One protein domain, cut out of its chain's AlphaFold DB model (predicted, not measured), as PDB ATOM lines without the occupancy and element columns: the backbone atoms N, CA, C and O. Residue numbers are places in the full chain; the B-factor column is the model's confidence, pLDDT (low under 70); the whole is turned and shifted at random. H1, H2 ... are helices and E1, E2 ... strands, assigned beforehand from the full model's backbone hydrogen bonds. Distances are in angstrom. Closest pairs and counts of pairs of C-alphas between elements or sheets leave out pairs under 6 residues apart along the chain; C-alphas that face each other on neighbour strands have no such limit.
ATOM      1  N   GLN A   3      91.284 174.859 225.068       91.94
ATOM      2  CA  GLN A   3      90.606 174.904 226.363       91.94
ATOM      3  C   GLN A   3      91.623 174.973 227.497       91.94
ATOM      4  O   GLN A   3      92.635 174.270 227.475       91.94
ATOM      5  N   TYR A   4      91.336 175.814 228.481       94.81
ATOM      6  CA  TYR A   4      92.165 175.996 229.661       94.81
ATOM      7  C   TYR A   4      91.312 175.870 230.918       94.81
ATOM      8  O   TYR A   4      90.168 176.336 230.945       94.81
ATOM      9  N   ALA A   5      91.882 175.270 231.958       96.00
ATOM     10  CA  ALA A   5      91.234 175.078 233.244       96.00
ATOM     11  C   ALA A   5      91.950 175.842 234.354       96.00
ATOM     12  O   ALA A   5      93.179 175.861 234.447       96.00
ATOM     13  N   CYS A   6      91.155 176.430 235.242       97.44
ATOM     14  CA  CYS A   6      91.611 176.862 236.551       97.44
ATOM     15  C   CYS A   6      91.190 175.819 237.585       97.44
ATOM     16  O   CYS A   6      90.001 175.686 237.882       97.44
ATOM     17  N   PHE A   7      92.155 175.109 238.163       96.25
ATOM     18  CA  PHE A   7      91.869 174.077 239.157       96.25
ATOM     19  C   PHE A   7      91.559 174.621 240.556       96.25
ATOM     20  O   PHE A   7      91.013 173.880 241.369       96.25
ATOM     21  N   SER A   8      91.878 175.885 240.846       96.50
ATOM     22  CA  SER A   8      91.478 176.545 242.099       96.50
ATOM     23  C   SER A   8      90.004 176.948 242.040       96.50
ATOM     24  O   SER A   8      89.206 176.602 242.909       96.50
ATOM     25  N   CYS A   9      89.613 177.614 240.951       97.19
ATOM     26  CA  CYS A   9      88.242 178.068 240.736       97.19
ATOM     27  C   CYS A   9      87.299 176.965 240.200       97.19
ATOM     28  O   CYS A   9      86.077 177.132 240.290       97.19
ATOM     29  N   ARG A  10      87.848 175.846 239.693       96.88
ATOM     30  CA  ARG A  10      87.128 174.710 239.077       96.88
ATOM     31  C   ARG A  10      86.252 175.153 237.905       96.88
ATOM     32  O   ARG A  10      85.047 174.910 237.863       96.88
ATOM     33  N   LYS A  11      86.872 175.883 236.975       95.19
ATOM     34  CA  LYS A  11      86.230 176.439 235.776       95.19
ATOM     35  C   LYS A  11      87.101 176.219 234.547       95.19
ATOM     36  O   LYS A  11      88.329 176.276 234.643       95.19
ATOM     37  N   CYS A  12      86.447 176.059 233.401       94.50
ATOM     38  CA  CYS A  12      87.084 176.022 232.090       94.50
ATOM     39  C   CYS A  12      86.666 177.211 231.239       94.50
ATOM     40  O   CYS A  12      85.539 177.693 231.329       94.50
ATOM     41  N   PHE A  13      87.575 177.651 230.384       92.69
ATOM     42  CA  PHE A  13      87.330 178.714 229.418       92.69
ATOM     43  C   PHE A  13      88.067 178.403 228.122       92.69
ATOM     44  O   PHE A  13      89.151 177.810 228.101       92.69
ATOM     45  N   LYS A  14      87.459 178.824 227.015       90.25
ATOM     46  CA  LYS A  14      88.098 178.814 225.702       90.25
ATOM     47  C   LYS A  14      88.919 180.088 225.568       90.25
ATOM     48  O   LYS A  14      88.443 181.168 225.914       90.25
ATOM     49  N   ARG A  15      90.146 179.968 225.065       88.38
ATOM     50  CA  ARG A  15      90.967 181.133 224.720       88.38
ATOM     51  C   ARG A  15      91.015 181.300 223.200       88.38
ATOM     52  O   ARG A  15      91.244 180.304 222.501       88.38
ATOM     53  N   PRO A  16      90.754 182.514 222.681       83.50
ATOM     54  CA  PRO A  16      90.936 182.789 221.266       83.50
ATOM     55  C   PRO A  16      92.420 182.648 220.927       83.50
ATOM     56  O   PRO A  16      93.280 183.118 221.667       83.50
ATOM     57  N   GLN A  17      92.694 181.953 219.829       84.12
ATOM     58  CA  GLN A  17      94.043 181.798 219.299       84.12
ATOM     59  C   GLN A  17      94.299 182.942 218.325       84.12
ATOM     60  O   GLN A  17      93.378 183.343 217.608       84.12
ATOM     61  N   ALA A  18      95.525 183.456 218.290       85.25
ATOM     62  CA  ALA A  18      95.920 184.407 217.261       85.25
ATOM     63  C   ALA A  18      95.674 183.811 215.863       85.25
ATOM     64  O   ALA A  18      95.964 182.640 215.607       85.25
ATOM     65  N   GLN A  19      95.096 184.616 214.972       84.44
ATOM     66  CA  GLN A  19      94.798 184.216 213.599       84.44
ATOM     67  C   GLN A  19      95.847 184.787 212.647       84.44
ATOM     68  O   GLN A  19      96.346 185.896 212.840       84.44
ATOM     69  N   GLU A  20      96.172 184.025 211.605       87.00
ATOM     70  CA  GLU A  20      96.967 184.529 210.488       87.00
ATOM     71  C   GLU A  20      96.150 185.580 209.723       87.00
ATOM     72  O   GLU A  20      94.985 185.353 209.398       87.00
ATOM     73  N   SER A  21      96.759 186.725 209.417       87.50
ATOM     74  CA  SER A  21      96.144 187.799 208.626       87.50
ATOM     75  C   SER A  21      96.748 187.836 207.222       87.50
ATOM     76  O   SER A  21      97.258 188.864 206.773       87.50
ATOM     77  N   ASN A  22      96.758 186.683 206.555       87.88
ATOM     78  CA  ASN A  22      97.343 186.557 205.224       87.88
ATOM     79  C   ASN A  22      96.476 187.296 204.197       87.88
ATOM     80  O   ASN A  22      95.247 187.246 204.254       87.88
ATOM     81  N   ASN A  23      97.108 187.934 203.214       89.75
ATOM     82  CA  ASN A  23      96.415 188.493 202.056       89.75
ATOM     83  C   ASN A  23      97.079 188.037 200.748       89.75
ATOM     84  O   ASN A  23      98.214 187.554 200.753       89.75
ATOM     85  N   ARG A  24      96.369 188.205 199.623       91.56
ATOM     86  CA  ARG A  24      96.822 187.731 198.301       91.56
ATOM     87  C   ARG A  24      98.130 188.365 197.811       91.56
ATOM     88  O   ARG A  24      98.726 187.853 196.874       91.56
ATOM     89  N   PHE A  25      98.539 189.487 198.399       94.50
ATOM     90  CA  PHE A  25      99.738 190.232 198.018       94.50
ATOM     91  C   PHE A  25     100.963 189.849 198.862       94.50
ATOM     92  O   PHE A  25     102.063 190.322 198.588       94.50
ATOM     93  N   MET A  26     100.803 189.000 199.883       94.19
ATOM     94  CA  MET A  26     101.919 188.535 200.706       94.19
ATOM     95  C   MET A  26     102.678 187.387 200.046       94.19
ATOM     96  O   MET A  26     102.085 186.417 199.573       94.19
ATOM     97  N   THR A  27     104.007 187.443 200.112       95.56
ATOM     98  CA  THR A  27     104.881 186.362 199.645       95.56
ATOM     99  C   THR A  27     104.879 185.174 200.611       95.56
ATOM    100  O   THR A  27     104.629 185.313 201.812       95.56
ATOM    101  N   SER A  28     105.247 183.986 200.122       94.00
ATOM    102  CA  SER A  28     105.386 182.780 200.956       94.00
ATOM    103  C   SER A  28     106.411 182.948 202.089       94.00
ATOM    104  O   SER A  28     106.265 182.370 203.167       94.00
ATOM    105  N   ALA A  29     107.453 183.762 201.888       96.06
ATOM    106  CA  ALA A  29     108.412 184.110 202.934       96.06
ATOM    107  C   ALA A  29     107.761 184.941 204.052       96.06
ATOM    108  O   ALA A  29     107.942 184.625 205.229       96.06
ATOM    109  N   GLN A  30     106.954 185.946 203.697       94.62
ATOM    110  CA  GLN A  30     106.237 186.779 204.666       94.62
ATOM    111  C   GLN A  30     105.195 185.972 205.453       94.62
ATOM    112  O   GLN A  30     105.134 186.092 206.675       94.62
ATOM    113  N   GLN A  31     104.439 185.096 204.783       94.31
ATOM    114  CA  GLN A  31     103.465 184.208 205.433       94.31
ATOM    115  C   GLN A  31     104.141 183.279 206.456       94.31
ATOM    116  O   GLN A  31     103.704 183.182 207.603       94.31
ATOM    117  N   ARG A  32     105.266 182.645 206.087       94.00
ATOM    118  CA  ARG A  32     106.048 181.796 207.007       94.00
ATOM    119  C   ARG A  32     106.563 182.577 208.214       94.00
ATOM    120  O   ARG A  32     106.466 182.094 209.342       94.00
ATOM    121  N   ALA A  33     107.080 183.784 207.992       94.00
ATOM    122  CA  ALA A  33     107.541 184.646 209.074       94.00
ATOM    123  C   ALA A  33     106.396 185.027 210.025       94.00
ATOM    124  O   ALA A  33     106.575 184.991 211.243       94.00
ATOM    125  N   GLN A  34     105.210 185.343 209.495       93.75
ATOM    126  CA  GLN A  34     104.031 185.637 210.304       93.75
ATOM    127  C   GLN A  34     103.582 184.424 211.123       93.75
ATOM    128  O   GLN A  34     103.375 184.559 212.329       93.75
ATOM    129  N   ARG A  35     103.495 183.237 210.510       92.94
ATOM    130  CA  ARG A  35     103.155 181.996 211.218       92.94
ATOM    131  C   ARG A  35     104.110 181.730 212.378       92.94
ATOM    132  O   ARG A  35     103.651 181.497 213.491       92.94
ATOM    133  N   LYS A  36     105.423 181.848 212.146       94.81
ATOM    134  CA  LYS A  36     106.441 181.664 213.194       94.81
ATOM    135  C   LYS A  36     106.288 182.680 214.331       94.81
ATOM    136  O   LYS A  36     106.415 182.324 215.498       94.81
ATOM    137  N   LYS A  37     105.980 183.944 214.012       94.62
ATOM    138  CA  LYS A  37     105.692 184.972 215.030       94.62
ATOM    139  C   LYS A  37     104.460 184.615 215.867       94.62
ATOM    140  O   LYS A  37     104.515 184.739 217.087       94.62
ATOM    141  N   ILE A  38     103.378 184.164 215.228       92.94
ATOM    142  CA  ILE A  38     102.146 183.740 215.909       92.94
ATOM    143  C   ILE A  38     102.408 182.535 216.815       92.94
ATOM    144  O   ILE A  38     102.011 182.555 217.975       92.94
ATOM    145  N   GLU A  39     103.102 181.515 216.313       91.44
ATOM    146  CA  GLU A  39     103.451 180.313 217.072       91.44
ATOM    147  C   GLU A  39     104.267 180.651 218.324       91.44
ATOM    148  O   GLU A  39     103.893 180.249 219.426       91.44
ATOM    149  N   ASN A  40     105.314 181.465 218.177       91.88
ATOM    150  CA  ASN A  40     106.133 181.912 219.301       91.88
ATOM    151  C   ASN A  40     105.314 182.708 220.330       91.88
ATOM    152  O   ASN A  40     105.451 182.489 221.532       91.88
ATOM    153  N   ALA A  41     104.446 183.615 219.870       90.44
ATOM    154  CA  ALA A  41     103.596 184.412 220.751       90.44
ATOM    155  C   ALA A  41     102.562 183.554 221.499       90.44
ATOM    156  O   ALA A  41     102.295 183.800 222.671       90.44
ATOM    157  N   GLU A  42     101.989 182.541 220.844       89.50
ATOM    158  CA  GLU A  42     101.078 181.574 221.464       89.50
ATOM    159  C   GLU A  42     101.795 180.666 222.470       89.50
ATOM    160  O   GLU A  42     101.221 180.356 223.514       89.50
ATOM    161  N   ALA A  43     103.029 180.244 222.177       87.50
ATOM    162  CA  ALA A  43     103.840 179.414 223.067       87.50
ATOM    163  C   ALA A  43     104.278 180.171 224.331       87.50
ATOM    164  O   ALA A  43     104.265 179.602 225.419       87.50
ATOM    165  N   ALA A  44     104.597 181.462 224.207       88.81
ATOM    166  CA  ALA A  44     104.963 182.322 225.333       88.81
ATOM    167  C   ALA A  44     103.756 182.789 226.173       88.81
ATOM    168  O   ALA A  44     103.920 183.536 227.138       88.81
ATOM    169  N   ARG A  45     102.526 182.420 225.794       88.25
ATOM    170  CA  ARG A  45     101.322 182.990 226.394       88.25
ATOM    171  C   ARG A  45     100.930 182.288 227.684       88.25
ATOM    172  O   ARG A  45     100.404 181.176 227.674       88.25
ATOM    173  N   GLU A  46     101.060 183.007 228.789       89.69
ATOM    174  CA  GLU A  46     100.492 182.599 230.068       89.69
ATOM    175  C   GLU A  46      99.056 183.110 230.223       89.69
ATOM    176  O   GLU A  46      98.765 184.299 230.073       89.69
ATOM    177  N   TYR A  47      98.136 182.207 230.561       92.00
ATOM    178  CA  TYR A  47      96.745 182.560 230.822       92.00
ATOM    179  C   TYR A  47      96.448 182.490 232.318       92.00
ATOM    180  O   TYR A  47      96.580 181.434 232.939       92.00
ATOM    181  N   LYS A  48      95.969 183.603 232.880       95.00
ATOM    182  CA  LYS A  48      95.474 183.689 234.262       95.00
ATOM    183  C   LYS A  48      93.961 183.497 234.325       95.00
ATOM    184  O   LYS A  48      93.233 183.805 233.375       95.00
ATOM    185  N   CYS A  49      93.477 182.970 235.444       95.50
ATOM    186  CA  CYS A  49      92.054 182.832 235.705       95.50
ATOM    187  C   CYS A  49      91.438 184.224 235.907       95.50
ATOM    188  O   CYS A  49      91.955 184.977 236.730       95.50
ATOM    189  N   PRO A  50      90.344 184.574 235.211       94.12
ATOM    190  CA  PRO A  50      89.713 185.882 235.381       94.12
ATOM    191  C   PRO A  50      89.078 186.069 236.765       94.12
ATOM    192  O   PRO A  50      88.942 187.200 237.207       94.12
ATOM    193  N   ASP A  51      88.709 184.985 237.455       95.69
ATOM    194  CA  ASP A  51      88.058 185.072 238.768       95.69
ATOM    195  C   ASP A  51      89.050 185.128 239.937       95.69
ATOM    196  O   ASP A  51      88.809 185.825 240.913       95.69
ATOM    197  N   CYS A  52      90.139 184.353 239.875       96.69
ATOM    198  CA  CYS A  52      91.072 184.189 240.999       96.69
ATOM    199  C   CYS A  52      92.529 184.548 240.675       96.69
ATOM    200  O   CYS A  52      93.396 184.395 241.528       96.69
ATOM    201  N   GLY A  53      92.841 184.980 239.449       95.69
ATOM    202  CA  GLY A  53      94.186 185.409 239.046       95.69
ATOM    203  C   GLY A  53      95.236 184.296 238.926       95.69
ATOM    204  O   GLY A  53      96.304 184.528 238.363       95.69
ATOM    205  N   THR A  54      94.946 183.080 239.394       95.81
ATOM    206  CA  THR A  54      95.886 181.952 239.360       95.81
ATOM    207  C   THR A  54      96.191 181.500 237.928       95.81
ATOM    208  O   THR A  54      95.309 181.604 237.064       95.81
ATOM    209  N   PRO A  55      97.387 180.938 237.660       94.50
ATOM    210  CA  PRO A  55      97.709 180.341 236.370       94.50
ATOM    211  C   PRO A  55      96.712 179.256 235.974       94.50
ATOM    212  O   PRO A  55      96.076 178.607 236.810       94.50
ATOM    213  N   THR A  56      96.567 179.081 234.670       95.62
ATOM    214  CA  THR A  56      95.607 178.152 234.090       95.62
ATOM    215  C   THR A  56      96.314 177.192 233.168       95.62
ATOM    216  O   THR A  56      97.312 177.542 232.543       95.62
ATOM    217  N   VAL A  57      95.798 175.972 233.093       94.75
ATOM    218  CA  VAL A  57      96.494 174.874 232.429       94.75
ATOM    219  C   VAL A  57      95.728 174.469 231.185       94.75
ATOM    220  O   VAL A  57      94.500 174.371 231.216       94.75
ATOM    221  N   PHE A  58      96.446 174.251 230.086       94.06
ATOM    222  CA  PHE A  58      95.857 173.717 228.867       94.06
ATOM    223  C   PHE A  58      95.383 172.284 229.110       94.06
ATOM    224  O   PHE A  58      96.156 171.439 229.553       94.06
ATOM    225  N   THR A  59      94.117 172.003 228.811       93.25
ATOM    226  CA  THR A  59      93.507 170.697 229.102       93.25
ATOM    227  C   THR A  59      93.351 169.804 227.884       93.25
ATOM    228  O   THR A  59      92.942 168.658 228.017       93.25
ATOM    229  N   GLY A  60      93.658 170.292 226.686       91.44
ATOM    230  CA  GLY A  60      93.276 169.614 225.450       91.44
ATOM    231  C   GLY A  60      91.893 170.041 224.956       91.44
ATOM    232  O   GLY A  60      91.119 170.694 225.659       91.44
ATOM    233  N   ILE A  61      91.611 169.735 223.691       88.12
ATOM    234  CA  ILE A  61      90.434 170.246 222.978       88.12
ATOM    235  C   ILE A  61      89.130 169.539 223.355       88.12
ATOM    236  O   ILE A  61      88.074 170.147 223.193       88.12
ATOM    237  N   ASP A  62      89.209 168.321 223.895       88.12
ATOM    238  CA  ASP A  62      88.052 167.468 224.203       88.12
ATOM    239  C   ASP A  62      87.809 167.314 225.712       88.12
ATOM    240  O   ASP A  62      87.049 166.445 226.141       88.12
ATOM    241  N   PHE A  63      88.443 168.151 226.542       91.75
ATOM    242  CA  PHE A  63      88.222 168.112 227.985       91.75
ATOM    243  C   PHE A  63      86.755 168.408 228.318       91.75
ATOM    244  O   PHE A  63      86.210 169.445 227.933       91.75
ATOM    245  N   LYS A  64      86.127 167.498 229.065       90.62
ATOM    246  CA  LYS A  64      84.792 167.684 229.633       90.62
ATOM    247  C   LYS A  64      84.957 168.025 231.115       90.62
ATOM    248  O   LYS A  64      85.274 167.127 231.893       90.62
ATOM    249  N   PRO A  65      84.804 169.300 231.515       91.31
ATOM    250  CA  PRO A  65      84.992 169.675 232.906       91.31
ATOM    251  C   PRO A  65      83.961 168.972 233.798       91.31
ATOM    252  O   PRO A  65      82.770 168.995 233.470       91.31
ATOM    253  N   PRO A  66      84.385 168.409 234.941       95.12
ATOM    254  CA  PRO A  66      83.463 167.943 235.965       95.12
ATOM    255  C   PRO A  66      82.559 169.077 236.456       95.12
ATOM    256  O   PRO A  66      82.869 170.268 236.301       95.12
ATOM    257  N   ARG A  67      81.454 168.725 237.126       95.81
ATOM    258  CA  ARG A  67      80.637 169.727 237.828       95.81
ATOM    259  C   ARG A  67      81.527 170.507 238.794       95.81
ATOM    260  O   ARG A  67      82.442 169.953 239.397       95.81
ATOM    261  N   ARG A  68      81.262 171.801 238.986       95.38
ATOM    262  CA  ARG A  68      82.101 172.639 239.860       95.38
ATOM    263  C   ARG A  68      82.210 172.064 241.276       95.38
ATOM    264  O   ARG A  68      83.282 172.129 241.861       95.38
ATOM    265  N   SER A  69      81.131 171.493 241.809       95.88
ATOM    266  CA  SER A  69      81.081 170.855 243.131       95.88
ATOM    267  C   SER A  69      81.808 169.507 243.219       95.88
ATOM    268  O   SER A  69      82.120 169.088 244.328       95.88
ATOM    269  N   ASP A  70      82.119 168.855 242.096       96.75
ATOM    270  CA  ASP A  70      82.750 167.530 242.056       96.75
ATOM    271  C   ASP A  70      84.260 167.612 242.326       96.75
ATOM    272  O   ASP A  70      85.097 167.643 241.422       96.75
ATOM    273  N   LEU A  71      84.615 167.697 243.605       96.31
ATOM    274  CA  LEU A  71      86.001 167.828 244.052       96.31
ATOM    275  C   LEU A  71      86.888 166.668 243.584       96.31
ATOM    276  O   LEU A  71      88.035 166.908 243.205       96.31
ATOM    277  N   GLU A  72      86.370 165.441 243.584       96.38
ATOM    278  CA  GLU A  72      87.140 164.259 243.193       96.38
ATOM    279  C   GLU A  72      87.376 164.213 241.684       96.38
ATOM    280  O   GLU A  72      88.513 163.996 241.257       96.38
ATOM    281  N   GLY A  73      86.367 164.532 240.868       95.81
ATOM    282  CA  GLY A  73      86.538 164.677 239.423       95.81
ATOM    283  C   GLY A  73      87.608 165.717 239.076       95.81
ATOM    284  O   GLY A  73      88.491 165.468 238.251       95.81
ATOM    285  N   TRP A  74      87.607 166.867 239.762       96.81
ATOM    286  CA  TRP A  74      88.627 167.902 239.562       96.81
ATOM    287  C   TRP A  74      90.028 167.471 240.019       96.81
ATOM    288  O   TRP A  74      91.008 167.820 239.356       96.81
ATOM    289  N   LYS A  75      90.147 166.693 241.104       96.12
ATOM    290  CA  LYS A  75      91.428 166.106 241.539       96.12
ATOM    291  C   LYS A  75      91.965 165.102 240.518       96.12
ATOM    292  O   LYS A  75      93.148 165.165 240.183       96.12
ATOM    293  N   LYS A  76      91.118 164.206 239.996       95.44
ATOM    294  CA  LYS A  76      91.498 163.227 238.962       95.44
ATOM    295  C   LYS A  76      91.949 163.925 237.679       95.44
ATOM    296  O   LYS A  76      93.026 163.625 237.168       95.44
ATOM    297  N   ALA A  77      91.191 164.923 237.222       94.31
ATOM    298  CA  ALA A  77      91.559 165.735 236.066       94.31
ATOM    299  C   ALA A  77      92.900 166.461 236.268       94.31
ATOM    300  O   ALA A  77      93.729 166.470 235.361       94.31
ATOM    301  N   ARG A  78      93.145 167.027 237.460       95.44
ATOM    302  CA  ARG A  78      94.426 167.671 237.785       95.44
ATOM    303  C   ARG A  78      95.586 166.681 237.676       95.44
ATOM    304  O   ARG A  78      96.523 166.949 236.935       95.44
ATOM    305  N   ARG A  79      95.478 165.518 238.328       95.19
ATOM    306  CA  ARG A  79      96.505 164.460 238.283       95.19
ATOM    307  C   ARG A  79      96.781 163.977 236.860       95.19
ATOM    308  O   ARG A  79      97.932 163.757 236.498       95.19
ATOM    309  N   PHE A  80      95.739 163.823 236.044       93.50
ATOM    310  CA  PHE A  80      95.889 163.433 234.643       93.50
ATOM    311  C   PHE A  80      96.737 164.448 233.867       93.50
ATOM    312  O   PHE A  80      97.670 164.058 233.168       93.50
ATOM    313  N   ILE A  81      96.474 165.743 234.040       93.56
ATOM    314  CA  ILE A  81      97.232 166.793 233.352       93.56
ATOM    315  C   ILE A  81      98.650 166.940 233.904       93.56
ATOM    316  O   ILE A  81      99.596 167.056 233.131       93.56
ATOM    317  N   GLU A  82      98.819 166.877 235.224       94.25
ATOM    318  CA  GLU A  82     100.137 166.905 235.875       94.25
ATOM    319  C   GLU A  82     101.022 165.723 235.448       94.25
ATOM    320  O   GLU A  82     102.241 165.857 235.417       94.25
ATOM    321  N   SER A  83     100.432 164.597 235.021       94.31
ATOM    322  CA  SER A  83     101.169 163.476 234.413       94.31
ATOM    323  C   SER A  83     101.679 163.740 232.985       94.31
ATOM    324  O   SER A  83     102.227 162.842 232.350       94.31
ATOM    325  N   GLY A  84     101.475 164.950 232.453       92.06
ATOM    326  CA  GLY A  84     101.862 165.346 231.096       92.06
ATOM    327  C   GLY A  84     100.857 164.946 230.011       92.06
ATOM    328  O   GLY A  84     101.126 165.139 228.826       92.06
TER     329      GLY A  84
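What this domain is: This is residues 3 to 84 of the 95 residues of an uncharacterized protein of Spartobacteria bacterium LR76 (UniProt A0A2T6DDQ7). A long arm extends from a small head: the head holds the hairpin E1-E2 with H2 near E1, while in the arm residues 16 to 27 run out and H1 runs back, residues 24 to 29 standing free at the tip. The 82 printed residues, under half in named elements, hold E1, E2, H1 and H2 in that order, class mixed, with an antiparallel sheet E1 - E2. The whole is loose, radius of gyration of the C-alphas 16.8 A, a rod spanning 53 by 24 by 18 A.

How they stand to each other: E1, residues 3 to 6, and E2, residues 11 to 15, form an antiparallel hairpin at 142 degrees; N 6 and O 11 are 2.9 A apart, within hydrogen-bond range. Residues 4 to 5 of E1 also pair antiparallel with residues 57 to 58. H2, residues 71 to 82, is near E1, with 5 pairs of C-alphas within 10 A. H1, residues 28 to 43, is apart from E1 and H2. In H1 and H2 every O i to N i+4 pair is within hydrogen-bond range.

Where its parts are: E1 begins at C-alpha 3 (90.606, 174.904, 226.363). H1 measures 22.4 A and H2 16.4 A, ending at C-alpha 82 (100.137, 166.905, 235.875).

The domain as a whole: The farthest C-alphas, Phe 25 and Glu 72, are 53.6 A apart. The links E2 to H1 and H1 to H2 are long. The printed part has no cut, and no printed residue is under 70 in pLDDT.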